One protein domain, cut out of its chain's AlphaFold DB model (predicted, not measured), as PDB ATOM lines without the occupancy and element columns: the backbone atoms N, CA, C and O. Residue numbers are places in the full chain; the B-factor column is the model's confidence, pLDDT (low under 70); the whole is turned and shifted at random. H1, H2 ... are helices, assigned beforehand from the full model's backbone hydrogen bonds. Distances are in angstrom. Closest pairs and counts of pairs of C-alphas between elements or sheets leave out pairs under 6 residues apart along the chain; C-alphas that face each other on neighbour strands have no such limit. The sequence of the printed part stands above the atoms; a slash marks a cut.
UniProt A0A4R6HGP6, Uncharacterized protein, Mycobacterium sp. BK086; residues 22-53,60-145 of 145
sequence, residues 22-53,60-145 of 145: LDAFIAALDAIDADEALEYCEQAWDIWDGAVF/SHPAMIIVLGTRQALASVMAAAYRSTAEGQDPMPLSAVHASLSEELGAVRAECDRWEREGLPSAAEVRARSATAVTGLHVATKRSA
ATOM      1  N   LEU A  22      14.050  13.498 109.949       95.12
ATOM      2  CA  LEU A  22      14.375  14.256 108.743       95.12
ATOM      3  C   LEU A  22      13.310  14.032 107.664       95.12
ATOM      4  O   LEU A  22      12.821  15.000 107.095       95.12
ATOM      5  N   ASP A  23      12.909  12.782 107.436       95.19
ATOM      6  CA  ASP A  23      11.878  12.432 106.455       95.19
ATOM      7  C   ASP A  23      10.521  13.054 106.821       95.19
ATOM      8  O   ASP A  23       9.852  13.647 105.974       95.19
ATOM      9  N   ALA A  24      10.139  12.997 108.101       95.12
ATOM     10  CA  ALA A  24       8.933  13.653 108.597       95.12
ATOM     11  C   ALA A  24       8.998  15.181 108.452       95.12
ATOM     12  O   ALA A  24       7.998  15.801 108.098       95.12
ATOM     13  N   PHE A  25      10.162  15.787 108.699       95.81
ATOM     14  CA  PHE A  25      10.361  17.222 108.525       95.81
ATOM     15  C   PHE A  25      10.243  17.643 107.058       95.81
ATOM     16  O   PHE A  25       9.509  18.580 106.762       95.81
ATOM     17  N   ILE A  26      10.890  16.918 106.138       96.06
ATOM     18  CA  ILE A  26      10.787  17.166 104.692       96.06
ATOM     19  C   ILE A  26       9.324  17.082 104.244       96.06
ATOM     20  O   ILE A  26       8.852  17.971 103.545       96.06
ATOM     21  N   ALA A  27       8.580  16.065 104.689       95.81
ATOM     22  CA  ALA A  27       7.158  15.943 104.368       95.81
ATOM     23  C   ALA A  27       6.304  17.076 104.970       95.81
ATOM     24  O   ALA A  27       5.306  17.482 104.377       95.81
ATOM     25  N   ALA A  28       6.678  17.598 106.142       95.50
ATOM     26  CA  ALA A  28       5.966  18.698 106.788       95.50
ATOM     27  C   ALA A  28       6.126  20.036 106.047       95.50
ATOM     28  O   ALA A  28       5.260  20.898 106.184       95.50
ATOM     29  N   LEU A  29       7.179  20.206 105.237       95.56
ATOM     30  CA  LEU A  29       7.409  21.428 104.461       95.56
ATOM     31  C   LEU A  29       6.275  21.752 103.484       95.56
ATOM     32  O   LEU A  29       5.995  22.930 103.257       95.56
ATOM     33  N   ASP A  30       5.621  20.730 102.931       94.50
ATOM     34  CA  ASP A  30       4.485  20.879 102.011       94.50
ATOM     35  C   ASP A  30       3.205  21.354 102.717       94.50
ATOM     36  O   ASP A  30       2.265  21.809 102.069       94.50
ATOM     37  N   ALA A  31       3.148  21.220 104.045       94.62
ATOM     38  CA  ALA A  31       1.999  21.595 104.861       94.62
ATOM     39  C   ALA A  31       2.138  22.984 105.504       94.62
ATOM     40  O   ALA A  31       1.210  23.424 106.181       94.62
ATOM     41  N   ILE A  32       3.282  23.653 105.325       95.75
ATOM     42  CA  ILE A  32       3.498  25.012 105.824       95.75
ATOM     43  C   ILE A  32       2.629  25.969 105.008       95.75
ATOM     44  O   ILE A  32       2.830  26.139 103.805       95.75
ATOM     45  N   ASP A  33       1.678  26.596 105.692       93.62
ATOM     46  CA  ASP A  33       0.808  27.633 105.149       93.62
ATOM     47  C   ASP A  33       1.373  28.991 105.576       93.62
ATOM     48  O   ASP A  33       1.197  29.431 106.714       93.62
ATOM     49  N   ALA A  34       2.157  29.595 104.686       93.94
ATOM     50  CA  ALA A  34       2.778  30.897 104.883       93.94
ATOM     51  C   ALA A  34       2.548  31.753 103.639       93.94
ATOM     52  O   ALA A  34       2.643  31.256 102.512       93.94
ATOM     53  N   ASP A  35       2.291  33.043 103.839       89.94
ATOM     54  CA  ASP A  35       2.073  33.980 102.735       89.94
ATOM     55  C   ASP A  35       3.405  34.545 102.212       89.94
ATOM     56  O   ASP A  35       3.539  34.892 101.034       89.94
ATOM     57  N   GLU A  36       4.420  34.605 103.083       90.00
ATOM     58  CA  GLU A  36       5.721  35.201 102.793       90.00
ATOM     59  C   GLU A  36       6.889  34.216 102.935       90.00
ATOM     60  O   GLU A  36       6.906  33.307 103.763       90.00
ATOM     61  N   ALA A  37       7.934  34.440 102.138       91.81
ATOM     62  CA  ALA A  37       9.149  33.626 102.112       91.81
ATOM     63  C   ALA A  37       9.887  33.556 103.463       91.81
ATOM     64  O   ALA A  37      10.429  32.507 103.818       91.81
ATOM     65  N   LEU A  38       9.936  34.667 104.207       90.44
ATOM     66  CA  LEU A  38      10.588  34.709 105.520       90.44
ATOM     67  C   LEU A  38       9.748  33.992 106.578       90.44
ATOM     68  O   LEU A  38      10.294  33.164 107.301       90.44
ATOM     69  N   GLU A  39       8.433  34.220 106.587       92.94
ATOM     70  CA  GLU A  39       7.498  33.497 107.454       92.94
ATOM     71  C   GLU A  39       7.587  31.980 107.221       92.94
ATOM     72  O   GLU A  39       7.689  31.209 108.172       92.94
ATOM     73  N   TYR A  40       7.655  31.544 105.959       95.06
ATOM     74  CA  TYR A  40       7.868  30.139 105.608       95.06
ATOM     75  C   TYR A  40       9.152  29.572 106.240       95.06
ATOM     76  O   TYR A  40       9.147  28.476 106.806       95.06
ATOM     77  N   CYS A  41      10.261  30.317 106.170       94.38
ATOM     78  CA  CYS A  41      11.537  29.901 106.760       94.38
ATOM     79  C   CYS A  41      11.480  29.837 108.292       94.38
ATOM     80  O   CYS A  41      12.081  28.937 108.878       94.38
ATOM     81  N   GLU A  42      10.789  30.778 108.936       93.69
ATOM     82  CA  GLU A  42      10.599  30.817 110.391       93.69
ATOM     83  C   GLU A  42       9.757  29.626 110.865       93.69
ATOM     84  O   GLU A  42      10.191  28.885 111.748       93.69
ATOM     85  N   GLN A  43       8.624  29.352 110.211       96.25
ATOM     86  CA  GLN A  43       7.797  28.184 110.523       96.25
ATOM     87  C   GLN A  43       8.568  26.868 110.319       96.25
ATOM     88  O   GLN A  43       8.518  25.978 111.168       96.25
ATOM     89  N   ALA A  44       9.333  26.744 109.227       96.31
ATOM     90  CA  ALA A  44      10.186  25.578 108.995       96.31
ATOM     91  C   ALA A  44      11.256  25.415 110.092       96.31
ATOM     92  O   ALA A  44      11.544  24.294 110.520       96.31
ATOM     93  N   TRP A  45      11.828  26.523 110.573       94.88
ATOM     94  CA  TRP A  45      12.781  26.518 111.681       94.88
ATOM     95  C   TRP A  45      12.148  26.002 112.975       94.88
ATOM     96  O   TRP A  45      12.713  25.113 113.616       94.88
ATOM     97  N   ASP A  46      10.966  26.507 113.325       93.50
ATOM     98  CA  ASP A  46      10.239  26.126 114.538       93.50
ATOM     99  C   ASP A  46       9.828  24.649 114.528       93.50
ATOM    100  O   ASP A  46       9.992  23.948 115.534       93.50
ATOM    101  N   ILE A  47       9.359  24.139 113.381       94.06
ATOM    102  CA  ILE A  47       9.035  22.716 113.205       94.06
ATOM    103  C   ILE A  47      10.277  21.856 113.468       94.06
ATOM    104  O   ILE A  47      10.203  20.864 114.201       94.06
ATOM    105  N   TRP A  48      11.425  22.229 112.891       94.00
ATOM    106  CA  TRP A  48      12.658  21.473 113.089       94.00
ATOM    107  C   TRP A  48      13.149  21.531 114.535       94.00
ATOM    108  O   TRP A  48      13.476  20.494 115.117       94.00
ATOM    109  N   ASP A  49      13.197  22.716 115.143       89.50
ATOM    110  CA  ASP A  49      13.736  22.863 116.494       89.50
ATOM    111  C   ASP A  49      12.854  22.157 117.533       89.50
ATOM    112  O   ASP A  49      13.378  21.493 118.432       89.50
ATOM    113  N   GLY A  50      11.530  22.157 117.338       86.56
ATOM    114  CA  GLY A  50      10.598  21.357 118.136       86.56
ATOM    115  C   GLY A  50      10.899  19.852 118.098       86.56
ATOM    116  O   GLY A  50      10.798  19.170 119.123       86.56
ATOM    117  N   ALA A  51      11.341  19.326 116.952       82.75
ATOM    118  CA  ALA A  51      11.723  17.920 116.800       82.75
ATOM    119  C   ALA A  51      13.093  17.584 117.428       82.75
ATOM    120  O   ALA A  51      13.319  16.448 117.856       82.75
ATOM    121  N   VAL A  52      14.011  18.554 117.491       78.88
ATOM    122  CA  VAL A  52      15.370  18.378 118.036       78.88
ATOM    123  C   VAL A  52      15.404  18.567 119.556       78.88
ATOM    124  O   VAL A  52      16.102  17.821 120.242       78.88
ATOM    125  N   PHE A  53      14.659  19.536 120.100       70.81
ATOM    126  CA  PHE A  53      14.740  19.955 121.508       70.81
ATOM    127  C   PHE A  53      14.424  18.835 122.511       70.81
ATOM    128  O   PHE A  53      14.866  18.873 123.659       70.81
ATOM    129  N   SER A  60      29.669  13.595 119.082       85.56
ATOM    130  CA  SER A  60      30.240  12.488 118.312       85.56
ATOM    131  C   SER A  60      29.203  11.525 117.739       85.56
ATOM    132  O   SER A  60      29.584  10.557 117.085       85.56
ATOM    133  N   HIS A  61      27.918  11.738 118.019       88.56
ATOM    134  CA  HIS A  61      26.850  10.870 117.552       88.56
ATOM    135  C   HIS A  61      26.556  11.133 116.064       88.56
ATOM    136  O   HIS A  61      26.348  12.291 115.708       88.56
ATOM    137  N   PRO A  62      26.467  10.110 115.188       89.81
ATOM    138  CA  PRO A  62      26.236  10.302 113.750       89.81
ATOM    139  C   PRO A  62      25.046  11.205 113.411       89.81
ATOM    140  O   PRO A  62      25.134  12.034 112.509       89.81
ATOM    141  N   ALA A  63      23.963  11.122 114.191       91.00
ATOM    142  CA  ALA A  63      22.788  11.979 114.019       91.00
ATOM    143  C   ALA A  63      23.062  13.489 114.174       91.00
ATOM    144  O   ALA A  63      22.275  14.297 113.692       91.00
ATOM    145  N   MET A  64      24.191  13.893 114.765       91.25
ATOM    146  CA  MET A  64      24.591  15.301 114.811       91.25
ATOM    147  C   MET A  64      24.817  15.885 113.405       91.25
ATOM    148  O   MET A  64      24.564  17.066 113.184       91.25
ATOM    149  N   ILE A  65      25.214  15.056 112.429       91.94
ATOM    150  CA  ILE A  65      25.315  15.472 111.019       91.94
ATOM    151  C   ILE A  65      23.934  15.821 110.452       91.94
ATOM    152  O   ILE A  65      23.830  16.784 109.700       91.94
ATOM    153  N   ILE A  66      22.882  15.095 110.846       93.81
ATOM    154  CA  ILE A  66      21.498  15.389 110.443       93.81
ATOM    155  C   ILE A  66      21.049  16.697 111.099       93.81
ATOM    156  O   ILE A  66      20.648  17.626 110.408       93.81
ATOM    157  N   VAL A  67      21.198  16.808 112.425       92.69
ATOM    158  CA  VAL A  67      20.802  18.001 113.197       92.69
ATOM    159  C   VAL A  67      21.430  19.277 112.648       92.69
ATOM    160  O   VAL A  67      20.732  20.262 112.393       92.69
ATOM    161  N   LEU A  68      22.750  19.270 112.467       92.12
ATOM    162  CA  LEU A  68      23.481  20.442 112.006       92.12
ATOM    163  C   LEU A  68      23.335  20.665 110.500       92.12
ATOM    164  O   LEU A  68      23.269  21.817 110.082       92.12
ATOM    165  N   GLY A  69      23.241  19.598 109.701       93.50
ATOM    166  CA  GLY A  69      22.994  19.686 108.262       93.50
ATOM    167  C   GLY A  69      21.666  20.374 107.958       93.50
ATOM    168  O   GLY A  69      21.641  21.350 107.214       93.50
ATOM    169  N   THR A  70      20.587  19.956 108.622       95.38
ATOM    170  CA  THR A  70      19.268  20.590 108.486       95.38
ATOM    171  C   THR A  70      19.282  22.052 108.936       95.38
ATOM    172  O   THR A  70      18.776  22.920 108.229       95.38
ATOM    173  N   ARG A  71      19.921  22.369 110.074       94.00
ATOM    174  CA  ARG A  71      20.063  23.767 110.532       94.00
ATOM    175  C   ARG A  71      20.862  24.621 109.550       94.00
ATOM    176  O   ARG A  71      20.543  25.791 109.364       94.00
ATOM    177  N   GLN A  72      21.891  24.058 108.923       93.00
ATOM    178  CA  GLN A  72      22.677  24.758 107.913       93.00
ATOM    179  C   GLN A  72      21.863  25.008 106.637       93.00
ATOM    180  O   GLN A  72      21.932  26.115 106.109       93.00
ATOM    181  N   ALA A  73      21.072  24.031 106.183       94.62
ATOM    182  CA  ALA A  73      20.153  24.188 105.055       94.62
ATOM    183  C   ALA A  73      19.159  25.332 105.310       94.62
ATOM    184  O   ALA A  73      19.091  26.287 104.534       94.62
ATOM    185  N   LEU A  74      18.480  25.298 106.461       95.12
ATOM    186  CA  LEU A  74      17.552  26.347 106.885       95.12
ATOM    187  C   LEU A  74      18.223  27.725 106.949       95.12
ATOM    188  O   LEU A  74      17.715  28.690 106.384       95.12
ATOM    189  N   ALA A  75      19.394  27.822 107.586       92.25
ATOM    190  CA  ALA A  75      20.107  29.091 107.720       92.25
ATOM    191  C   ALA A  75      20.584  29.640 106.367       92.25
ATOM    192  O   ALA A  75      20.581  30.853 106.158       92.25
ATOM    193  N   SER A  76      20.986  28.764 105.442       91.56
ATOM    194  CA  SER A  76      21.406  29.143 104.090       91.56
ATOM    195  C   SER A  76      20.251  29.772 103.308       91.56
ATOM    196  O   SER A  76      20.386  30.888 102.793       91.56
ATOM    197  N   VAL A  77      19.100  29.091 103.283       93.56
ATOM    198  CA  VAL A  77      17.900  29.536 102.563       93.56
ATOM    199  C   VAL A  77      17.326  30.807 103.185       93.56
ATOM    200  O   VAL A  77      17.080  31.778 102.472       93.56
ATOM    201  N   MET A  78      17.219  30.861 104.513       92.12
ATOM    202  CA  MET A  78      16.754  32.048 105.231       92.12
ATOM    203  C   MET A  78      17.657  33.259 104.958       92.12
ATOM    204  O   MET A  78      17.174  34.345 104.645       92.12
ATOM    205  N   ALA A  79      18.982  33.081 104.976       90.12
ATOM    206  CA  ALA A  79      19.910  34.156 104.634       90.12
ATOM    207  C   ALA A  79      19.776  34.608 103.167       90.12
ATOM    208  O   ALA A  79      20.014  35.779 102.866       90.12
ATOM    209  N   ALA A  80      19.432  33.707 102.241       89.44
ATOM    210  CA  ALA A  80      19.164  34.060 100.847       89.44
ATOM    211  C   ALA A  80      17.864  34.865 100.696       89.44
ATOM    212  O   ALA A  80      17.876  35.893 100.017       89.44
ATOM    213  N   ALA A  81      16.794  34.458 101.386       88.94
ATOM    214  CA  ALA A  81      15.534  35.195 101.439       88.94
ATOM    215  C   ALA A  81      15.733  36.606 102.022       88.94
ATOM    216  O   ALA A  81      15.315  37.586 101.407       88.94
ATOM    217  N   TYR A  82      16.471  36.739 103.132       86.88
ATOM    218  CA  TYR A  82      16.796  38.047 103.716       86.88
ATOM    219  C   TYR A  82      17.548  38.960 102.750       86.88
ATOM    220  O   TYR A  82      17.195  40.131 102.622       86.88
ATOM    221  N   ARG A  83      18.585  38.453 102.068       87.44
ATOM    222  CA  ARG A  83      19.369  39.265 101.121       87.44
ATOM    223  C   ARG A  83      18.519  39.766  99.962       87.44
ATOM    224  O   ARG A  83      18.610  40.941  99.628       87.44
ATOM    225  N   SER A  84      17.681  38.900  99.396       83.88
ATOM    226  CA  SER A  84      16.773  39.271  98.309       83.88
ATOM    227  C   SER A  84      15.849  40.428  98.720       83.88
ATOM    228  O   SER A  84      15.751  41.413  97.993       83.88
ATOM    229  N   THR A  85      15.280  40.383  99.929       80.12
ATOM    230  CA  THR A  85      14.452  41.477 100.460       80.12
ATOM    231  C   THR A  85      15.266  42.742 100.776       80.12
ATOM    232  O   THR A  85      14.840  43.854 100.466       80.12
ATOM    233  N   ALA A  86      16.444  42.603 101.390       80.69
ATOM    234  CA  ALA A  86      17.259  43.729 101.856       80.69
ATOM    235  C   ALA A  86      17.943  44.509 100.721       80.69
ATOM    236  O   ALA A  86      18.125  45.722 100.824       80.69
ATOM    237  N   GLU A  87      18.319  43.834  99.633       81.12
ATOM    238  CA  GLU A  87      18.975  44.452  98.475       81.12
ATOM    239  C   GLU A  87      17.988  45.187  97.548       81.12
ATOM    240  O   GLU A  87      18.395  45.720  96.515       81.12
ATOM    241  N   GLY A  88      16.696  45.236  97.904       69.12
ATOM    242  CA  GLY A  88      15.652  45.827  97.064       69.12
ATOM    243  C   GLY A  88      15.468  45.089  95.736       69.12
ATOM    244  O   GLY A  88      14.954  45.669  94.779       69.12
ATOM    245  N   GLN A  89      15.929  43.835  95.667       73.06
ATOM    246  CA  GLN A  89      15.599  42.915  94.586       73.06
ATOM    247  C   GLN A  89      14.139  42.477  94.742       73.06
ATOM    248  O   GLN A  89      13.540  42.652  95.805       73.06
ATOM    249  N   ASP A  90      13.570  41.884  93.692       77.62
ATOM    250  CA  ASP A  90      12.295  41.191  93.851       77.62
ATOM    251  C   ASP A  90      12.460  40.122  94.946       77.62
ATOM    252  O   ASP A  90      13.412  39.330  94.866       77.62
ATOM    253  N   PRO A  91      11.584  40.108  95.973       80.88
ATOM    254  CA  PRO A  91      11.631  39.110  97.025       80.88
ATOM    255  C   PRO A  91      11.651  37.704  96.436       80.88
ATOM    256  O   PRO A  91      10.920  37.403  95.487       80.88
ATOM    257  N   MET A  92      12.483  36.837  97.011       87.56
ATOM    258  CA  MET A  92      12.572  35.447  96.595       87.56
ATOM    259  C   MET A  92      11.170  34.836  96.695       87.56
ATOM    260  O   MET A  92      10.580  34.861  97.779       87.56
ATOM    261  N   PRO A  93      10.607  34.307  95.595       91.06
ATOM    262  CA  PRO A  93       9.267  33.756  95.643       91.06
ATOM    263  C   PRO A  93       9.251  32.544  96.573       91.06
ATOM    264  O   PRO A  93      10.210  31.769  96.607       91.06
ATOM    265  N   LEU A  94       8.145  32.350  97.295       92.62
ATOM    266  CA  LEU A  94       7.991  31.248  98.249       92.62
ATOM    267  C   LEU A  94       8.286  29.886  97.606       92.62
ATOM    268  O   LEU A  94       8.965  29.054  98.197       92.62
ATOM    269  N   SER A  95       7.873  29.681  96.354       93.81
ATOM    270  CA  SER A  95       8.181  28.458  95.605       93.81
ATOM    271  C   SER A  95       9.684  28.228  95.396       93.81
ATOM    272  O   SER A  95      10.125  27.082  95.401       93.81
ATOM    273  N   ALA A  96      10.484  29.290  95.244       94.00
ATOM    274  CA  ALA A  96      11.938  29.183  95.144       94.00
ATOM    275  C   ALA A  96      12.586  28.909  96.507       94.00
ATOM    276  O   ALA A  96      13.530  28.121  96.567       94.00
ATOM    277  N   VAL A  97      12.067  29.497  97.592       94.94
ATOM    278  CA  VAL A  97      12.487  29.166  98.966       94.94
ATOM    279  C   VAL A  97      12.223  27.694  99.260       94.94
ATOM    280  O   VAL A  97      13.141  26.981  99.659       94.94
ATOM    281  N   HIS A  98      11.000  27.232  98.998       95.88
ATOM    282  CA  HIS A  98      10.602  25.842  99.186       95.88
ATOM    283  C   HIS A  98      11.496  24.896  98.373       95.88
ATOM    284  O   HIS A  98      12.069  23.964  98.926       95.88
ATOM    285  N   ALA A  99      11.681  25.163  97.074       95.62
ATOM    286  CA  ALA A  99      12.527  24.336  96.216       95.62
ATOM    287  C   ALA A  99      13.986  24.282  96.705       95.62
ATOM    288  O   ALA A  99      14.568  23.201  96.759       95.62
ATOM    289  N   SER A 100      14.549  25.428  97.103       95.75
ATOM    290  CA  SER A 100      15.924  25.509  97.616       95.75
ATOM    291  C   SER A 100      16.080  24.728  98.920       95.75
ATOM    292  O   SER A 100      17.054  24.001  99.097       95.75
ATOM    293  N   LEU A 101      15.110  24.842  99.833       95.94
ATOM    294  CA  LEU A 101      15.139  24.107 101.093       95.94
ATOM    295  C   LEU A 101      15.014  22.598 100.860       95.94
ATOM    296  O   LEU A 101      15.804  21.834 101.405       95.94
ATOM    297  N   SER A 102      14.084  22.169 100.008       95.75
ATOM    298  CA  SER A 102      13.908  20.759  99.649       95.75
ATOM    299  C   SER A 102      15.156  20.160  98.991       95.75
ATOM    300  O   SER A 102      15.515  19.020  99.287       95.75
ATOM    301  N   GLU A 103      15.858  20.917  98.143       95.94
ATOM    302  CA  GLU A 103      17.128  20.490  97.540       95.94
ATOM    303  C   GLU A 103      18.230  20.297  98.595       95.94
ATOM    304  O   GLU A 103      18.848  19.230  98.665       95.94
ATOM    305  N   GLU A 104      18.446  21.296  99.454       95.75
ATOM    306  CA  GLU A 104      19.465  21.249 100.511       95.75
ATOM    307  C   GLU A 104      19.188  20.113 101.515       95.75
ATOM    308  O   GLU A 104      20.098  19.379 101.910       95.75
ATOM    309  N   LEU A 105      17.924  19.892 101.889       96.62
ATOM    310  CA  LEU A 105      17.536  18.769 102.750       96.62
ATOM    311  C   LEU A 105      17.654  17.420 102.037       96.62
ATOM    312  O   LEU A 105      18.038  16.430 102.663       96.62
ATOM    313  N   GLY A 106      17.407  17.377 100.728       95.81
ATOM    314  CA  GLY A 106      17.670  16.207  99.895       95.81
ATOM    315  C   GLY A 106      19.141  15.785  99.945       95.81
ATOM    316  O   GLY A 106      19.437  14.592 100.024       95.81
ATOM    317  N   ALA A 107      20.074  16.741  99.997       94.50
ATOM    318  CA  ALA A 107      21.497  16.446 100.169       94.50
ATOM    319  C   ALA A 107      21.809  15.835 101.548       94.50
ATOM    320  O   ALA A 107      22.595  14.886 101.641       94.50
ATOM    321  N   VAL A 108      21.161  16.319 102.616       94.94
ATOM    322  CA  VAL A 108      21.264  15.712 103.957       94.94
ATOM    323  C   VAL A 108      20.683  14.297 103.949       94.94
ATOM    324  O   VAL A 108      21.278  13.380 104.512       94.94
ATOM    325  N   ARG A 109      19.560  14.072 103.262       95.56
ATOM    326  CA  ARG A 109      18.949  12.742 103.185       95.56
ATOM    327  C   ARG A 109      19.794  11.746 102.390       95.56
ATOM    328  O   ARG A 109      19.933  10.595 102.811       95.56
ATOM    329  N   ALA A 110      20.410  12.198 101.300       94.25
ATOM    330  CA  ALA A 110      21.326  11.396 100.493       94.25
ATOM    331  C   ALA A 110      22.600  11.006 101.265       94.25
ATOM    332  O   ALA A 110      23.171   9.936 101.038       94.25
ATOM    333  N   GLU A 111      23.052  11.845 102.205       92.12
ATOM    334  CA  GLU A 111      24.106  11.483 103.159       92.12
ATOM    335  C   GLU A 111      23.675  10.298 104.033       92.12
ATOM    336  O   GLU A 111      24.461   9.367 104.215       92.12
ATOM    337  N   CYS A 112      22.434  10.293 104.524       92.12
ATOM    338  CA  CYS A 112      21.897   9.182 105.311       92.12
ATOM    339  C   CYS A 112      21.792   7.887 104.494       92.12
ATOM    340  O   CYS A 112      22.201   6.836 104.980       92.12
ATOM    341  N   ASP A 113      21.347   7.958 103.234       92.31
ATOM    342  CA  ASP A 113      21.329   6.792 102.330       92.31
ATOM    343  C   ASP A 113      22.730   6.217 102.111       92.31
ATOM    344  O   ASP A 113      22.930   5.010 101.951       92.31
ATOM    345  N   ARG A 114      23.747   7.086 102.105       91.00
ATOM    346  CA  ARG A 114      25.132   6.650 101.972       91.00
ATOM    347  C   ARG A 114      25.581   5.812 103.166       91.00
ATOM    348  O   ARG A 114      26.334   4.862 102.961       91.00
ATOM    349  N   TRP A 115      25.086   6.088 104.373       91.50
ATOM    350  CA  TRP A 115      25.422   5.300 105.563       91.50
ATOM    351  C   TRP A 115      24.952   3.847 105.466       91.50
ATOM    352  O   TRP A 115      25.621   2.962 105.996       91.50
ATOM    353  N   GLU A 116      23.860   3.572 104.749       85.69
ATOM    354  CA  GLU A 116      23.400   2.196 104.520       85.69
ATOM    355  C   GLU A 116      24.378   1.392 103.652       85.69
ATOM    356  O   GLU A 116      24.529   0.183 103.831       85.69
ATOM    357  N   ARG A 117      25.064   2.066 102.720       89.94
ATOM    358  CA  ARG A 117      26.018   1.443 101.791       89.94
ATOM    359  C   ARG A 117      27.444   1.406 102.331       89.94
ATOM    360  O   ARG A 117      28.166   0.445 102.078       89.94
ATOM    361  N   GLU A 118      27.860   2.466 103.014       90.81
ATOM    362  CA  GLU A 118      29.261   2.730 103.370       90.81
ATOM    363  C   GLU A 118      29.526   2.611 104.879       90.81
ATOM    364  O   GLU A 118      30.680   2.584 105.300       90.81
ATOM    365  N   GLY A 119      28.473   2.464 105.688       88.44
ATOM    366  CA  GLY A 119      28.547   2.453 107.144       88.44
ATOM    367  C   GLY A 119      28.437   3.851 107.756       88.44
ATOM    368  O   GLY A 119      28.513   4.874 107.075       88.44
ATOM    369  N   LEU A 120      28.232   3.891 109.074       89.38
ATOM    370  CA  LEU A 120      28.142   5.146 109.821       89.38
ATOM    371  C   LEU A 120      29.501   5.869 109.856       89.38
ATOM    372  O   LEU A 120      30.541   5.211 109.954       89.38
ATOM    373  N   PRO A 121      29.505   7.214 109.856       89.88
ATOM    374  CA  PRO A 121      30.725   7.991 110.006       89.88
ATOM    375  C   PRO A 121      31.360   7.738 111.373       89.88
ATOM    376  O   PRO A 121      30.677   7.543 112.384       89.88
ATOM    377  N   SER A 122      32.688   7.786 111.425       89.38
ATOM    378  CA  SER A 122      33.421   7.646 112.678       89.38
ATOM    379  C   SER A 122      33.183   8.845 113.601       89.38
ATOM    380  O   SER A 122      32.976   9.977 113.163       89.38
ATOM    381  N   ALA A 123      33.313   8.636 114.912       88.31
ATOM    382  CA  ALA A 123      33.178   9.703 115.906       88.31
ATOM    383  C   ALA A 123      34.120  10.905 115.663       88.31
ATOM    384  O   ALA A 123      33.794  12.035 116.027       88.31
ATOM    385  N   ALA A 124      35.301  10.675 115.076       89.38
ATOM    386  CA  ALA A 124      36.242  11.739 114.731       89.38
ATOM    387  C   ALA A 124      35.749  12.570 113.538       89.38
ATOM    388  O   ALA A 124      35.798  13.799 113.598       89.38
ATOM    389  N   GLU A 125      35.225  11.911 112.502       89.12
ATOM    390  CA  GLU A 125      34.626  12.577 111.340       89.12
ATOM    391  C   GLU A 125      33.381  13.367 111.731       89.12
ATOM    392  O   GLU A 125      33.245  14.519 111.321       89.12
ATOM    393  N   VAL A 126      32.511  12.792 112.573       90.94
ATOM    394  CA  VAL A 126      31.332  13.491 113.096       90.94
ATOM    395  C   VAL A 126      31.760  14.765 113.818       90.94
ATOM    396  O   VAL A 126      31.310  15.839 113.445       90.94
ATOM    397  N   ARG A 127      32.685  14.691 114.784       89.12
ATOM    398  CA  ARG A 127      33.142  15.886 115.519       89.12
ATOM    399  C   ARG A 127      33.734  16.956 114.606       89.12
ATOM    400  O   ARG A 127      33.434  18.135 114.785       89.12
ATOM    401  N   ALA A 128      34.561  16.561 113.636       88.56
ATOM    402  CA  ALA A 128      35.164  17.499 112.694       88.56
ATOM    403  C   ALA A 128      34.091  18.222 111.863       88.56
ATOM    404  O   ALA A 128      34.094  19.451 111.784       88.56
ATOM    405  N   ARG A 129      33.131  17.472 111.310       88.19
ATOM    406  CA  ARG A 129      32.028  18.029 110.515       88.19
ATOM    407  C   ARG A 129      31.086  18.880 111.356       88.19
ATOM    408  O   ARG A 129      30.714  19.964 110.917       88.19
ATOM    409  N   SER A 130      30.754  18.440 112.566       86.44
ATOM    410  CA  SER A 130      29.918  19.194 113.498       86.44
ATOM    411  C   SER A 130      30.548  20.541 113.846       86.44
ATOM    412  O   SER A 130      29.874  21.565 113.795       86.44
ATOM    413  N   ALA A 131      31.859  20.581 114.109       86.12
ATOM    414  CA  ALA A 131      32.569  21.834 114.370       86.12
ATOM    415  C   ALA A 131      32.534  22.792 113.166       86.12
ATOM    416  O   ALA A 131      32.306  23.996 113.329       86.12
ATOM    417  N   THR A 132      32.713  22.266 111.949       85.69
ATOM    418  CA  THR A 132      32.576  23.051 110.714       85.69
ATOM    419  C   THR A 132      31.156  23.589 110.547       85.69
ATOM    420  O   THR A 132      30.994  24.780 110.290       85.69
ATOM    421  N   ALA A 133      30.137  22.751 110.744       83.81
ATOM    422  CA  ALA A 133      28.737  23.135 110.590       83.81
ATOM    423  C   ALA A 133      28.306  24.181 111.631       83.81
ATOM    424  O   ALA A 133      27.691  25.178 111.269       83.81
ATOM    425  N   VAL A 134      28.709  24.036 112.901       84.19
ATOM    426  CA  VAL A 134      28.467  25.046 113.950       84.19
ATOM    427  C   VAL A 134      29.120  26.381 113.593       84.19
ATOM    428  O   VAL A 134      28.508  27.437 113.755       84.19
ATOM    429  N   THR A 135      30.347  26.352 113.066       82.00
ATOM    430  CA  THR A 135      31.043  27.572 112.632       82.00
ATOM    431  C   THR A 135      30.320  28.236 111.461       82.00
ATOM    432  O   THR A 135      30.107  29.448 111.480       82.00
ATOM    433  N   GLY A 136      29.911  27.455 110.457       76.12
ATOM    434  CA  GLY A 136      29.139  27.945 109.314       76.12
ATOM    435  C   GLY A 136      27.797  28.541 109.737       76.12
ATOM    436  O   GLY A 136      27.452  29.640 109.308       76.12
ATOM    437  N   LEU A 137      27.097  27.869 110.652       80.06
ATOM    438  CA  LEU A 137      25.826  28.323 111.200       80.06
ATOM    439  C   LEU A 137      25.970  29.660 111.936       80.06
ATOM    440  O   LEU A 137      25.199  30.577 111.684       80.06
ATOM    441  N   HIS A 138      26.992  29.804 112.784       76.06
ATOM    442  CA  HIS A 138      27.276  31.057 113.495       76.06
ATOM    443  C   HIS A 138      27.585  32.225 112.552       76.06
ATOM    444  O   HIS A 138      27.249  33.374 112.834       76.06
ATOM    445  N   VAL A 139      28.246  31.952 111.423       73.25
ATOM    446  CA  VAL A 139      28.508  32.967 110.394       73.25
ATOM    447  C   VAL A 139      27.228  33.343 109.651       73.25
ATOM    448  O   VAL A 139      27.030  34.525 109.371       73.25
ATOM    449  N   ALA A 140      26.373  32.369 109.335       68.62
ATOM    450  CA  ALA A 140      25.108  32.602 108.649       68.62
ATOM    451  C   ALA A 140      24.155  33.444 109.508       68.62
ATOM    452  O   ALA A 140      23.713  34.496 109.056       68.62
ATOM    453  N   THR A 141      23.940  33.058 110.769       66.88
ATOM    454  CA  THR A 141      23.017  33.753 111.682       66.88
ATOM    455  C   THR A 141      23.466  35.171 112.027       66.88
ATOM    456  O   THR A 141      22.633  36.063 112.144       66.88
ATOM    457  N   LYS A 142      24.777  35.431 112.120       63.03
ATOM    458  CA  LYS A 142      25.311  36.795 112.298       63.03
ATOM    459  C   LYS A 142      25.109  37.719 111.101       63.03
ATOM    460  O   LYS A 142      25.243  38.924 111.264       63.03
ATOM    461  N   ARG A 143      24.917  37.178 109.898       56.09
ATOM    462  CA  ARG A 143      24.740  37.973 108.671       56.09
ATOM    463  C   ARG A 143      23.276  38.289 108.379       56.09
ATOM    464  O   ARG A 143      23.020  39.147 107.545       56.09
ATOM    465  N   SER A 144      22.357  37.575 109.020       51.22
ATOM    466  CA  SER A 144      20.907  37.751 108.913       51.22
ATOM    467  C   SER A 144      20.292  38.525 110.090       51.22
ATOM    468  O   SER A 144      19.096  38.790 110.053       51.22
ATOM    469  N   ALA A 145      21.087  38.877 111.110       50.16
ATOM    470  CA  ALA A 145      20.720  39.770 112.218       50.16
ATOM    471  C   ALA A 145      21.210  41.201 111.956       50.16
ATOM    472  O   ALA A 145      20.496  42.145 112.356       50.16
TER     473      ALA A 145
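Overview. This is residues 22 to 53 and 60 to 145 of the 145 residues of an uncharacterized protein of Mycobacterium sp. BK086 (UniProt A0A4R6HGP6). Long helices lie roughly lengthwise in an elongated bundle, H3 in the middle with H2, H4 and H5 packed round it; short H1 packs on H2 and H4. The 118 printed residues, all helix by class, have five named helices, H1 to H5 in order. The whole is compact, radius of gyration of the C-alphas 14.8 A, spans 45 by 29 by 24 A.

Along the chain. H4, residues 94 to 118, runs 35.9 A from C-alpha 94 at (7.991, 31.248, 98.249). H3 is residues 63 to 86, 34.4 A; H5, 123 to 144, 31.4 A, ends at (20.907, 37.751, 108.913); H2 is 37 to 52; H1 is 22 to 31.

Arrangement. H1 to H4 form an up-and-down bundle, each running against the one before. H4 touches H3, a hairpin, with residues 97 to 108 alone, closest C-alphas Glu 104 and Ala 73, 5.5 A. H3 touches H5 at a shallow tilt of 18 degrees, the same way, closest C-alphas Ala 79 and Ser 144, 5.7 A. H5 is apart from H1, H2 and H4. Every O i to N i+4 pair is within hydrogen-bond range in H2, H3 and H5; 4 of 6 in H1, 19 of 21 in H4.

Size, cuts and confidence. The farthest C-alphas, Gly 88 and Gly 119, are 46.4 A apart. Residues 54 to 59 are cut out; C-alphas 53 and 60 are 17.5 A apart. Of the links printed whole, none is long. Residues 88 and 140 to 145 have pLDDT under 70.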